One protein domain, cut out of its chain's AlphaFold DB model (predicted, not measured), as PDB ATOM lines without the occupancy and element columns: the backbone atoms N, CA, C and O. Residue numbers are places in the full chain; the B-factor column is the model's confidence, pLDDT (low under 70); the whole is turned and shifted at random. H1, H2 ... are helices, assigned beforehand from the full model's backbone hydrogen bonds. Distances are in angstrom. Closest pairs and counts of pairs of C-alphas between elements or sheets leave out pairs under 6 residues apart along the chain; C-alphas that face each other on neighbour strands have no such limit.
ATOM      1  N   ASN A 194     129.507 163.479 111.131       94.06
ATOM      2  CA  ASN A 194     130.653 162.866 111.804       94.06
ATOM      3  C   ASN A 194     131.051 161.490 111.226       94.06
ATOM      4  O   ASN A 194     132.089 160.955 111.624       94.06
ATOM      5  N   ALA A 195     130.297 160.909 110.280       93.94
ATOM      6  CA  ALA A 195     130.537 159.548 109.800       93.94
ATOM      7  C   ALA A 195     131.901 159.398 109.115       93.94
ATOM      8  O   ALA A 195     132.559 158.369 109.277       93.94
ATOM      9  N   ALA A 196     132.373 160.425 108.400       93.06
ATOM     10  CA  ALA A 196     133.691 160.407 107.761       93.06
ATOM     11  C   ALA A 196     134.827 160.295 108.797       93.06
ATOM     12  O   ALA A 196     135.748 159.489 108.642       93.06
ATOM     13  N   VAL A 197     134.731 161.075 109.875       95.38
ATOM     14  CA  VAL A 197     135.712 161.121 110.968       95.38
ATOM     15  C   VAL A 197     135.653 159.848 111.819       95.38
ATOM     16  O   VAL A 197     136.693 159.277 112.166       95.38
ATOM     17  N   LEU A 198     134.447 159.353 112.106       95.94
ATOM     18  CA  LEU A 198     134.237 158.083 112.797       95.94
ATOM     19  C   LEU A 198     134.804 156.912 111.989       95.94
ATOM     20  O   LEU A 198     135.581 156.117 112.518       95.94
ATOM     21  N   HIS A 199     134.499 156.838 110.691       94.19
ATOM     22  CA  HIS A 199     135.037 155.804 109.811       94.19
ATOM     23  C   HIS A 199     136.567 155.837 109.772       94.19
ATOM     24  O   HIS A 199     137.203 154.791 109.908       94.19
ATOM     25  N   ALA A 200     137.167 157.023 109.626       94.75
ATOM     26  CA  ALA A 200     138.617 157.176 109.657       94.75
ATOM     27  C   ALA A 200     139.213 156.663 110.978       94.75
ATOM     28  O   ALA A 200     140.243 155.983 110.962       94.75
ATOM     29  N   SER A 201     138.524 156.901 112.098       96.19
ATOM     30  CA  SER A 201     138.957 156.435 113.415       96.19
ATOM     31  C   SER A 201     138.894 154.908 113.555       96.19
ATOM     32  O   SER A 201     139.858 154.292 114.005       96.19
ATOM     33  N   CYS A 202     137.821 154.267 113.083       95.00
ATOM     34  CA  CYS A 202     137.698 152.802 113.064       95.00
ATOM     35  C   CYS A 202     138.698 152.135 112.098       95.00
ATOM     36  O   CYS A 202     139.259 151.069 112.369       95.00
ATOM     37  N   ALA A 203     138.937 152.760 110.944       93.25
ATOM     38  CA  ALA A 203     139.785 152.214 109.891       93.25
ATOM     39  C   ALA A 203     141.292 152.382 110.157       93.25
ATOM     40  O   ALA A 203     142.086 151.728 109.480       93.25
ATOM     41  N   GLY A 204     141.692 153.210 111.130       94.44
ATOM     42  CA  GLY A 204     143.101 153.534 111.382       94.44
ATOM     43  C   GLY A 204     143.660 154.608 110.439       94.44
ATOM     44  O   GLY A 204     144.866 154.686 110.223       94.44
ATOM     45  N   LYS A 205     142.801 155.426 109.816       93.69
ATOM     46  CA  LYS A 205     143.195 156.414 108.799       93.69
ATOM     47  C   LYS A 205     143.549 157.765 109.419       93.69
ATOM     48  O   LYS A 205     142.840 158.752 109.227       93.69
ATOM     49  N   VAL A 206     144.676 157.820 110.126       95.56
ATOM     50  CA  VAL A 206     145.186 159.052 110.763       95.56
ATOM     51  C   VAL A 206     145.346 160.202 109.762       95.56
ATOM     52  O   VAL A 206     145.022 161.340 110.080       95.56
ATOM     53  N   GLU A 207     145.773 159.918 108.531       93.88
ATOM     54  CA  GLU A 207     145.956 160.955 107.505       93.88
ATOM     55  C   GLU A 207     144.633 161.613 107.079       93.88
ATOM     56  O   GLU A 207     144.609 162.805 106.795       93.88
ATOM     57  N   VAL A 208     143.506 160.887 107.114       93.88
ATOM     58  CA  VAL A 208     142.180 161.481 106.864       93.88
ATOM     59  C   VAL A 208     141.769 162.390 108.023       93.88
ATOM     60  O   VAL A 208     141.207 163.456 107.793       93.88
ATOM     61  N   LEU A 209     142.074 162.002 109.266       95.06
ATOM     62  CA  LEU A 209     141.823 162.840 110.443       95.06
ATOM     63  C   LEU A 209     142.661 164.125 110.405       95.06
ATOM     64  O   LEU A 209     142.132 165.207 110.653       95.06
ATOM     65  N   ARG A 210     143.942 164.017 110.026       95.00
ATOM     66  CA  ARG A 210     144.822 165.172 109.808       95.00
ATOM     67  C   ARG A 210     144.278 166.075 108.704       95.00
ATOM     68  O   ARG A 210     144.149 167.272 108.930       95.00
ATOM     69  N   TRP A 211     143.887 165.498 107.565       95.00
ATOM     70  CA  TRP A 211     143.280 166.253 106.471       95.00
ATOM     71  C   TRP A 211     142.054 167.036 106.948       95.00
ATOM     72  O   TRP A 211     141.975 168.235 106.715       95.00
ATOM     73  N   TRP A 212     141.134 166.404 107.688       94.38
ATOM     74  CA  TRP A 212     139.962 167.096 108.239       94.38
ATOM     75  C   TRP A 212     140.354 168.262 109.145       94.38
ATOM     76  O   TRP A 212     139.805 169.352 108.995       94.38
ATOM     77  N   HIS A 213     141.326 168.050 110.032       93.56
ATOM     78  CA  HIS A 213     141.824 169.070 110.953       93.56
ATOM     79  C   HIS A 213     142.470 170.272 110.238       93.56
ATOM     80  O   HIS A 213     142.347 171.401 110.705       93.56
ATOM     81  N   GLU A 214     143.114 170.049 109.090       93.25
ATOM     82  CA  GLU A 214     143.836 171.075 108.320       93.25
ATOM     83  C   GLU A 214     143.008 171.684 107.171       93.25
ATOM     84  O   GLU A 214     143.352 172.745 106.653       93.25
ATOM     85  N   SER A 215     141.899 171.049 106.778       91.06
ATOM     86  CA  SER A 215     141.093 171.420 105.600       91.06
ATOM     87  C   SER A 215     140.371 172.768 105.708       91.06
ATOM     88  O   SER A 215     139.907 173.302 104.701       91.06
ATOM     89  N   GLY A 216     140.214 173.298 106.924       89.19
ATOM     90  CA  GLY A 216     139.352 174.448 107.212       89.19
ATOM     91  C   GLY A 216     137.850 174.126 107.218       89.19
ATOM     92  O   GLY A 216     137.047 175.008 107.519       89.19
ATOM     93  N   LEU A 217     137.454 172.880 106.926       91.12
ATOM     94  CA  LEU A 217     136.090 172.401 107.142       91.12
ATOM     95  C   LEU A 217     135.841 172.147 108.635       91.12
ATOM     96  O   LEU A 217     136.758 171.838 109.398       91.12
ATOM     97  N   GLN A 218     134.583 172.244 109.065       92.12
ATOM     98  CA  GLN A 218     134.225 171.945 110.446       92.12
ATOM     99  C   GLN A 218     134.386 170.445 110.710       92.12
ATOM    100  O   GLN A 218     133.647 169.627 110.173       92.12
ATOM    101  N   MET A 219     135.307 170.065 111.591       93.56
ATOM    102  CA  MET A 219     135.451 168.671 111.997       93.56
ATOM    103  C   MET A 219     134.340 168.293 112.989       93.56
ATOM    104  O   MET A 219     134.363 168.713 114.144       93.56
ATOM    105  N   MET A 220     133.360 167.504 112.542       94.62
ATOM    106  CA  MET A 220     132.297 166.962 113.395       94.62
ATOM    107  C   MET A 220     132.704 165.605 113.961       94.62
ATOM    108  O   MET A 220     133.061 164.695 113.215       94.62
ATOM    109  N   TYR A 221     132.641 165.468 115.282       95.31
ATOM    110  CA  TYR A 221     132.977 164.237 115.985       95.31
ATOM    111  C   TYR A 221     132.289 164.184 117.351       95.31
ATOM    112  O   TYR A 221     131.869 165.201 117.900       95.31
ATOM    113  N   ASP A 222     132.206 162.982 117.903       94.38
ATOM    114  CA  ASP A 222     131.765 162.713 119.266       94.38
ATOM    115  C   ASP A 222     132.678 161.653 119.903       94.38
ATOM    116  O   ASP A 222     133.708 161.277 119.341       94.38
ATOM    117  N   ARG A 223     132.318 161.161 121.090       93.06
ATOM    118  CA  ARG A 223     133.100 160.147 121.811       93.06
ATOM    119  C   ARG A 223     133.228 158.811 121.068       93.06
ATOM    120  O   ARG A 223     134.127 158.035 121.395       93.06
ATOM    121  N   GLU A 224     132.375 158.529 120.079       95.50
ATOM    122  CA  GLU A 224     132.416 157.268 119.337       95.50
ATOM    123  C   GLU A 224     133.695 157.117 118.518       95.50
ATOM    124  O   GLU A 224     134.112 155.996 118.236       95.50
ATOM    125  N   VAL A 225     134.389 158.211 118.194       97.12
ATOM    126  CA  VAL A 225     135.697 158.139 117.523       97.12
ATOM    127  C   VAL A 225     136.745 157.422 118.387       97.12
ATOM    128  O   VAL A 225     137.597 156.711 117.855       97.12
ATOM    129  N   LEU A 226     136.647 157.533 119.720       97.19
ATOM    130  CA  LEU A 226     137.542 156.860 120.666       97.19
ATOM    131  C   LEU A 226     137.129 155.406 120.892       97.19
ATOM    132  O   LEU A 226     137.985 154.517 120.885       97.19
ATOM    133  N   THR A 227     135.830 155.136 121.050       95.94
ATOM    134  CA  THR A 227     135.331 153.760 121.215       95.94
ATOM    135  C   THR A 227     135.485 152.956 119.926       95.94
ATOM    136  O   THR A 227     135.823 151.779 119.972       95.94
ATOM    137  N   GLY A 228     135.310 153.577 118.758       96.12
ATOM    138  CA  GLY A 228     135.554 152.986 117.445       96.12
ATOM    139  C   GLY A 228     137.026 152.633 117.232       96.12
ATOM    140  O   GLY A 228     137.346 151.492 116.900       96.12
ATOM    141  N   ALA A 229     137.943 153.566 117.508       97.06
ATOM    142  CA  ALA A 229     139.380 153.286 117.468       97.06
ATOM    143  C   ALA A 229     139.786 152.174 118.454       97.06
ATOM    144  O   ALA A 229     140.638 151.340 118.147       97.06
ATOM    145  N   THR A 230     139.141 152.114 119.621       96.25
ATOM    146  CA  THR A 230     139.385 151.074 120.630       96.25
ATOM    147  C   THR A 230     138.886 149.702 120.166       96.25
ATOM    148  O   THR A 230     139.696 148.779 120.094       96.25
ATOM    149  N   ARG A 231     137.619 149.586 119.733       95.62
ATOM    150  CA  ARG A 231     137.007 148.349 119.191       95.62
ATOM    151  C   ARG A 231     137.784 147.752 118.024       95.62
ATOM    152  O   ARG A 231     137.824 146.537 117.841       95.62
ATOM    153  N   HIS A 232     138.383 148.610 117.204       95.88
ATOM    154  CA  HIS A 232     139.163 148.204 116.040       95.88
ATOM    155  C   HIS A 232     140.671 148.142 116.296       95.88
ATOM    156  O   HIS A 232     141.423 147.971 115.336       95.88
ATOM    157  N   ASN A 233     141.107 148.255 117.554       96.31
ATOM    158  CA  ASN A 233     142.504 148.173 117.966       96.31
ATOM    159  C   ASN A 233     143.433 149.111 117.159       96.31
ATOM    160  O   ASN A 233     144.359 148.668 116.480       96.31
ATOM    161  N   ARG A 234     143.109 150.413 117.167       97.19
ATOM    162  CA  ARG A 234     143.795 151.506 116.451       97.19
ATOM    163  C   ARG A 234     144.517 152.462 117.414       97.19
ATOM    164  O   ARG A 234     144.092 153.614 117.559       97.19
ATOM    165  N   PRO A 235     145.600 152.034 118.088       96.44
ATOM    166  CA  PRO A 235     146.356 152.899 118.999       96.44
ATOM    167  C   PRO A 235     146.922 154.148 118.307       96.44
ATOM    168  O   PRO A 235     147.013 155.202 118.927       96.44
ATOM    169  N   GLU A 236     147.255 154.074 117.018       97.19
ATOM    170  CA  GLU A 236     147.737 155.200 116.214       97.19
ATOM    171  C   GLU A 236     146.706 156.332 116.093       97.19
ATOM    172  O   GLU A 236     147.061 157.511 116.112       97.19
ATOM    173  N   VAL A 237     145.418 155.986 116.027       97.44
ATOM    174  CA  VAL A 237     144.314 156.953 116.001       97.44
ATOM    175  C   VAL A 237     144.099 157.555 117.385       97.44
ATOM    176  O   VAL A 237     143.919 158.765 117.497       97.44
ATOM    177  N   LEU A 238     144.143 156.735 118.438       97.06
ATOM    178  CA  LEU A 238     144.033 157.204 119.822       97.06
ATOM    179  C   LEU A 238     145.161 158.185 120.172       97.06
ATOM    180  O   LEU A 238     144.914 159.236 120.766       97.06
ATOM    181  N   GLU A 239     146.383 157.876 119.742       97.31
ATOM    182  CA  GLU A 239     147.547 158.746 119.870       97.31
ATOM    183  C   GLU A 239     147.336 160.080 119.143       97.31
ATOM    184  O   GLU A 239     147.615 161.138 119.708       97.31
ATOM    185  N   TRP A 240     146.805 160.048 117.915       97.56
ATOM    186  CA  TRP A 240     146.491 161.262 117.161       97.56
ATOM    187  C   TRP A 240     145.432 162.113 117.869       97.56
ATOM    188  O   TRP A 240     145.660 163.302 118.084       97.56
ATOM    189  N   TRP A 241     144.320 161.515 118.315       97.00
ATOM    190  CA  TRP A 241     143.292 162.222 119.090       97.00
ATOM    191  C   TRP A 241     143.849 162.813 120.385       97.00
ATOM    192  O   TRP A 241     143.458 163.911 120.767       97.00
ATOM    193  N   GLY A 242     144.789 162.116 121.029       95.06
ATOM    194  CA  GLY A 242     145.488 162.579 122.227       95.06
ATOM    195  C   GLY A 242     146.445 163.754 122.006       95.06
ATOM    196  O   GLY A 242     146.836 164.402 122.972       95.06
ATOM    197  N   LYS A 243     146.856 164.005 120.760       95.62
ATOM    198  CA  LYS A 243     147.796 165.073 120.379       95.62
ATOM    199  C   LYS A 243     147.147 166.202 119.588       95.62
ATOM    200  O   LYS A 243     147.762 167.251 119.438       95.62
ATOM    201  N   SER A 244     145.933 166.003 119.078       94.62
ATOM    202  CA  SER A 244     145.254 166.963 118.205       94.62
ATOM    203  C   SER A 244     144.832 168.251 118.916       94.62
ATOM    204  O   SER A 244     144.505 169.229 118.255       94.62
ATOM    205  N   GLY A 245     144.785 168.258 120.255       92.75
ATOM    206  CA  GLY A 245     144.271 169.386 121.038       92.75
ATOM    207  C   GLY A 245     142.757 169.590 120.902       92.75
ATOM    208  O   GLY A 245     142.210 170.537 121.463       92.75
ATOM    209  N   LEU A 246     142.063 168.701 120.183       93.31
ATOM    210  CA  LEU A 246     140.615 168.744 120.021       93.31
ATOM    211  C   LEU A 246     139.934 168.351 121.341       93.31
ATOM    212  O   LEU A 246     140.274 167.309 121.908       93.31
ATOM    213  N   PRO A 247     138.972 169.136 121.855       94.25
ATOM    214  CA  PRO A 247     138.279 168.782 123.084       94.25
ATOM    215  C   PRO A 247     137.444 167.529 122.837       94.25
ATOM    216  O   PRO A 247     136.524 167.537 122.018       94.25
ATOM    217  N   ILE A 248     137.770 166.444 123.534       94.88
ATOM    218  CA  ILE A 248     137.015 165.199 123.467       94.88
ATOM    219  C   ILE A 248     136.962 164.537 124.835       94.88
ATOM    220  O   ILE A 248     137.956 164.473 125.560       94.88
ATOM    221  N   GLN A 249     135.769 164.070 125.187       94.50
ATOM    222  CA  GLN A 249     135.483 163.442 126.466       94.50
ATOM    223  C   GLN A 249     135.196 161.958 126.296       94.50
ATOM    224  O   GLN A 249     134.637 161.526 125.289       94.50
ATOM    225  N   TYR A 250     135.547 161.187 127.316       94.38
ATOM    226  CA  TYR A 250     135.268 159.763 127.395       94.38
ATOM    227  C   TYR A 250     134.878 159.365 128.820       94.38
ATOM    228  O   TYR A 250     135.127 160.095 129.786       94.38
ATOM    229  N   ARG A 251     134.266 158.188 128.943       92.81
ATOM    230  CA  ARG A 251     134.029 157.496 130.213       92.81
ATOM    231  C   ARG A 251     134.782 156.179 130.181       92.81
ATOM    232  O   ARG A 251     134.931 155.591 129.114       92.81
ATOM    233  N   ILE A 252     135.248 155.708 131.335       90.81
ATOM    234  CA  ILE A 252     135.970 154.430 131.398       90.81
ATOM    235  C   ILE A 252     135.044 153.288 130.964       90.81
ATOM    236  O   ILE A 252     135.479 152.454 130.182       90.81
ATOM    237  N   CYS A 253     133.764 153.321 131.361       90.81
ATOM    238  CA  CYS A 253     132.785 152.311 130.954       90.81
ATOM    239  C   CYS A 253     132.646 152.188 129.428       90.81
ATOM    240  O   CYS A 253     132.619 151.079 128.918       90.81
ATOM    241  N   ASP A 254     132.637 153.312 128.698       92.88
ATOM    242  CA  ASP A 254     132.507 153.309 127.232       92.88
ATOM    243  C   ASP A 254     133.749 152.699 126.558       92.88
ATOM    244  O   ASP A 254     133.660 152.091 125.493       92.88
ATOM    245  N   ILE A 255     134.927 152.892 127.160       93.44
ATOM    246  CA  ILE A 255     136.186 152.316 126.672       93.44
ATOM    247  C   ILE A 255     136.264 150.826 126.995       93.44
ATOM    248  O   ILE A 255     136.776 150.062 126.185       93.44
ATOM    249  N   GLU A 256     135.771 150.410 128.156       90.44
ATOM    250  CA  GLU A 256     135.748 149.006 128.552       90.44
ATOM    251  C   GLU A 256     134.762 148.191 127.722       90.44
ATOM    252  O   GLU A 256     135.169 147.194 127.138       90.44
ATOM    253  N   GLU A 257     133.535 148.686 127.546       91.44
ATOM    254  CA  GLU A 257     132.550 148.112 126.620       91.44
ATOM    255  C   GLU A 257     133.149 147.986 125.210       91.44
ATOM    256  O   GLU A 257     133.080 146.939 124.576       91.44
ATOM    257  N   ALA A 258     133.867 149.015 124.744       92.69
ATOM    258  CA  ALA A 258     134.572 148.973 123.466       92.69
ATOM    259  C   ALA A 258     135.711 147.934 123.395       92.69
ATOM    260  O   ALA A 258     136.052 147.482 122.302       92.69
ATOM    261  N   LEU A 259     136.345 147.586 124.515       91.50
ATOM    262  CA  LEU A 259     137.367 146.538 124.572       91.50
ATOM    263  C   LEU A 259     136.747 145.136 124.637       91.50
ATOM    264  O   LEU A 259     137.338 144.199 124.103       91.50
ATOM    265  N   GLU A 260     135.586 144.990 125.274       89.38
ATOM    266  CA  GLU A 260     134.813 143.743 125.303       89.38
ATOM    267  C   GLU A 260     134.210 143.434 123.925       89.38
ATOM    268  O   GLU A 260     134.329 142.309 123.436       89.38
ATOM    269  N   ASP A 261     133.696 144.457 123.238       89.25
ATOM    270  CA  ASP A 261     133.146 144.392 121.877       89.25
ATOM    271  C   ASP A 261     134.223 144.489 120.776       89.25
ATOM    272  O   ASP A 261     133.982 144.999 119.672       89.25
ATOM    273  N   ALA A 262     135.450 144.044 121.056       87.94
ATOM    274  CA  ALA A 262     136.559 144.158 120.117       87.94
ATOM    275  C   ALA A 262     136.271 143.408 118.801       87.94
ATOM    276  O   ALA A 262     136.197 142.181 118.740       87.94
ATOM    277  N   VAL A 263     136.176 144.165 117.705       84.38
ATOM    278  CA  VAL A 263     135.966 143.635 116.348       84.38
ATOM    279  C   VAL A 263     137.276 143.118 115.761       84.38
ATOM    280  O   VAL A 263     137.299 142.145 115.005       84.38
ATOM    281  N   ARG A 264     138.386 143.794 116.075       80.94
ATOM    282  CA  ARG A 264     139.728 143.375 115.667       80.94
ATOM    283  C   ARG A 264     140.473 142.851 116.898       80.94
ATOM    284  O   ARG A 264     140.571 143.592 117.874       80.94
ATOM    285  N   PRO A 265     141.045 141.636 116.851       79.19
ATOM    286  CA  PRO A 265     141.843 141.129 117.957       79.19
ATOM    287  C   PRO A 265     143.103 141.977 118.163       79.19
ATOM    288  O   PRO A 265     143.710 142.454 117.200       79.19
ATOM    289  N   GLY A 266     143.495 142.118 119.424       83.19
ATOM    290  CA  GLY A 266     144.745 142.737 119.855       83.19
ATOM    291  C   GLY A 266     144.595 143.473 121.185       83.19
ATOM    292  O   GLY A 266     143.487 143.654 121.691       83.19
ATOM    293  N   SER A 267     145.726 143.833 121.782       89.44
ATOM    294  CA  SER A 267     145.814 144.472 123.102       89.44
ATOM    295  C   SER A 267     146.387 145.883 123.041       89.44
ATOM    296  O   SER A 267     146.429 146.567 124.059       89.44
ATOM    297  N   GLU A 268     146.786 146.360 121.867       94.69
ATOM    298  CA  GLU A 268     147.554 147.588 121.706       94.69
ATOM    299  C   GLU A 268     146.754 148.831 122.125       94.69
ATOM    300  O   GLU A 268     147.280 149.692 122.835       94.69
ATOM    301  N   SER A 269     145.465 148.910 121.777       94.12
ATOM    302  CA  SER A 269     144.573 149.965 122.283       94.12
ATOM    303  C   SER A 269     144.388 149.879 123.803       94.12
ATOM    304  O   SER A 269     144.393 150.907 124.479       94.12
ATOM    305  N   LYS A 270     144.279 148.670 124.374       93.12
ATOM    306  CA  LYS A 270     144.162 148.468 125.831       93.12
ATOM    307  C   LYS A 270     145.426 148.929 126.559       93.12
ATOM    308  O   LYS A 270     145.344 149.639 127.558       93.12
ATOM    309  N   GLU A 271     146.591 148.565 126.038       94.62
ATOM    310  CA  GLU A 271     147.899 148.983 126.544       94.62
ATOM    311  C   GLU A 271     148.096 150.493 126.425       94.62
ATOM    312  O   GLU A 271     148.679 151.117 127.311       94.62
ATOM    313  N   TRP A 272     147.603 151.107 125.349       96.12
ATOM    314  CA  TRP A 272     147.617 152.556 125.194       96.12
ATOM    315  C   TRP A 272     146.778 153.247 126.280       96.12
ATOM    316  O   TRP A 272     147.279 154.149 126.955       96.12
ATOM    317  N   TRP A 273     145.552 152.776 126.532       94.94
ATOM    318  CA  TRP A 273     144.702 153.308 127.604       94.94
ATOM    319  C   TRP A 273     145.321 153.108 128.993       94.94
ATOM    320  O   TRP A 273     145.311 154.035 129.806       94.94
ATOM    321  N   ALA A 274     145.924 151.944 129.248       92.38
ATOM    322  CA  ALA A 274     146.630 151.659 130.497       92.38
ATOM    323  C   ALA A 274     147.830 152.600 130.707       92.38
ATOM    324  O   ALA A 274     147.993 153.156 131.793       92.38
ATOM    325  N   ARG A 275     148.631 152.859 129.659       94.12
ATOM    326  CA  ARG A 275     149.739 153.834 129.700       94.12
ATOM    327  C   ARG A 275     149.266 155.260 129.983       94.12
ATOM    328  O   ARG A 275     150.000 156.022 130.602       94.12
ATOM    329  N   ARG A 276     148.041 155.610 129.580       89.44
ATOM    330  CA  ARG A 276     147.402 156.901 129.890       89.44
ATOM    331  C   ARG A 276     146.808 156.963 131.307       89.44
ATOM    332  O   ARG A 276     146.255 157.988 131.691       89.44
ATOM    333  N   GLY A 277     146.912 155.889 132.092       86.94
ATOM    334  CA  GLY A 277     146.420 155.833 133.469       86.94
ATOM    335  C   GLY A 277     144.938 155.472 133.597       86.94
ATOM    336  O   GLY A 277     144.333 155.732 134.638       86.94
ATOM    337  N   VAL A 278     144.325 154.879 132.564       86.69
ATOM    338  CA  VAL A 278     142.988 154.286 132.707       86.69
ATOM    339  C   VAL A 278     143.101 153.005 133.529       86.69
ATOM    340  O   VAL A 278     143.735 152.037 133.115       86.69
ATOM    341  N   ASN A 279     142.485 153.016 134.711       81.75
ATOM    342  CA  ASN A 279     142.399 151.857 135.588       81.75
ATOM    343  C   ASN A 279     141.074 151.117 135.357       81.75
ATOM    344  O   ASN A 279     140.024 151.591 135.786       81.75
ATOM    345  N   PHE A 280     141.145 149.945 134.727       76.00
ATOM    346  CA  PHE A 280     139.992 149.070 134.474       76.00
ATOM    347  C   PHE A 280     139.496 148.331 135.736       76.00
ATOM    348  O   PHE A 280     138.418 147.763 135.736       76.00
ATOM    349  N   ASN A 281     140.231 148.390 136.853       74.56
ATOM    350  CA  ASN A 281     139.801 147.834 138.147       74.56
ATOM    351  C   ASN A 281     139.212 148.909 139.090       74.56
ATOM    352  O   ASN A 281     139.153 148.711 140.304       74.56
ATOM    353  N   ALA A 282     138.865 150.091 138.566       66.19
ATOM    354  CA  ALA A 282     138.356 151.213 139.356       66.19
ATOM    355  C   ALA A 282     136.922 150.983 139.878       66.19
ATOM    356  O   ALA A 282     136.189 150.132 139.385       66.19
ATOM    357  N   THR A 283     136.502 151.765 140.875       66.75
ATOM    358  CA  THR A 283     135.151 151.663 141.465       66.75
ATOM    359  C   THR A 283     134.054 152.180 140.517       66.75
ATOM    360  O   THR A 283     134.293 153.097 139.729       66.75
ATOM    361  N   ASN A 284     132.815 151.679 140.656       67.81
ATOM    362  CA  ASN A 284     131.656 152.048 139.814       67.81
ATOM    363  C   ASN A 284     131.405 153.566 139.676       67.81
ATOM    364  O   ASN A 284     130.864 154.019 138.670       67.81
ATOM    365  N   VAL A 285     131.798 154.373 140.667       72.19
ATOM    366  CA  VAL A 285     131.611 155.834 140.641       72.19
ATOM    367  C   VAL A 285     132.633 156.526 139.735       72.19
ATOM    368  O   VAL A 285     132.318 157.535 139.107       72.19
ATOM    369  N   GLU A 286     133.859 156.013 139.645       76.12
ATOM    370  CA  GLU A 286     134.884 156.562 138.750       76.12
ATOM    371  C   GLU A 286     134.640 156.181 137.290       76.12
ATOM    372  O   GLU A 286     135.038 156.922 136.390       76.12
ATOM    373  N   TRP A 287     133.935 155.074 137.063       80.25
ATOM    374  CA  TRP A 287     133.618 154.559 135.736       80.25
ATOM    375  C   TRP A 287     132.682 155.453 134.926       80.25
ATOM    376  O   TRP A 287     132.876 155.612 133.722       80.25
ATOM    377  N   MET A 288     131.690 156.054 135.587       84.25
ATOM    378  CA  MET A 288     130.673 156.889 134.940       84.25
ATOM    379  C   MET A 288     131.088 158.360 134.796       84.25
ATOM    380  O   MET A 288     130.385 159.134 134.141       84.25
ATOM    381  N   LYS A 289     132.209 158.773 135.403       88.44
ATOM    382  CA  LYS A 289     132.681 160.161 135.347       88.44
ATOM    383  C   LYS A 289     133.259 160.490 133.976       88.44
ATOM    384  O   LYS A 289     134.073 159.748 133.431       88.44
ATOM    385  N   TRP A 290     132.885 161.662 133.474       89.88
ATOM    386  CA  TRP A 290     133.483 162.242 132.280       89.88
ATOM    387  C   TRP A 290     134.937 162.628 132.536       89.88
ATOM    388  O   TRP A 290     135.253 163.296 133.522       89.88
ATOM    389  N   LYS A 291     135.814 162.211 131.626       91.62
ATOM    390  CA  LYS A 291     137.226 162.586 131.582       91.62
ATOM    391  C   LYS A 291     137.522 163.237 130.239       91.62
ATOM    392  O   LYS A 291     137.029 162.777 129.213       91.62
ATOM    393  N   ASN A 292     138.327 164.296 130.247       92.25
ATOM    394  CA  ASN A 292     138.870 164.856 129.014       92.25
ATOM    395  C   ASN A 292     140.037 163.987 128.552       92.25
ATOM    396  O   ASN A 292     140.827 163.515 129.372       92.25
ATOM    397  N   LEU A 293     140.135 163.771 127.244       91.12
ATOM    398  CA  LEU A 293     141.315 163.160 126.659       91.12
ATOM    399  C   LEU A 293     142.475 164.161 126.708       91.12
ATOM    400  O   LEU A 293     143.517 163.834 127.267       91.12
ATOM    401  N   ASN A 294     142.262 165.367 126.179       83.62
ATOM    402  CA  ASN A 294     143.266 166.425 126.033       83.62
ATOM    403  C   ASN A 294     143.214 167.458 127.160       83.62
ATOM    404  O   ASN A 294     142.101 167.692 127.692       83.62
TER     405      ASN A 294
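AT A GLANCE: This is residues 194 to 294 of the 294 residues of an uncharacterized protein of Botryobasidium botryosum FD-172 SS1 (UniProt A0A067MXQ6). What shape is this? The chain winds in stacked turns, with H1, H3 and H5 side by side in one row, H2, H4 and H6 in a second row over it, and H7 at the H5 end. What is it built of? The printed part has 101 residues with seven named helices, H1 to H7 in that order, and no named strand, and its class is all helix. It is compact, with a radius of gyration of the C-alphas of 13.0 A and spans of 41 by 27 by 21 A.

HOW THE PARTS SIT: How does it begin? H1, residues 195 to 203, and H2, residues 206 to 214, form a helical hairpin at a shallow tilt of 32 degrees, closest at the C-alphas of Ala 200 and Val 208, 6.2 A apart. What does the hub touch? H3, residues 224 to 231, touches H1, H4 at residues 235 to 243, H5 at residues 252 to 260 and, only just, with 3 pairs of C-alphas within 8 A, H6 at residues 268 to 275. Its closest C-alphas to H1 are Ala 229 and Cys 202, 4.7 A apart, and to H5 Arg 231 and Ala 258, 5.0 A apart. Are the helix backbones intact? In H1 to H6 every O i to N i+4 pair is within hydrogen-bond range; H7, residues 284 to 287, is too short for such a pair.

IN THESE COORDINATES: Where does H1 begin? C-alpha 195 is at (130.537, 159.548, 109.800). How long are the helices? From first to last C-alpha, H1 spans 11.8 A, H2 and H4 12.3 A, H3 10.0 A, H5 12.4 A, H6 10.4 A and H7 5.2 A.

THE WHOLE: How large is it? The C-alphas farthest apart, Ser 215 and Thr 283, are 41.4 A apart. Is it unbroken and sure? The printed part has no cut and no long link; residues 282 to 284 are under pLDDT 70.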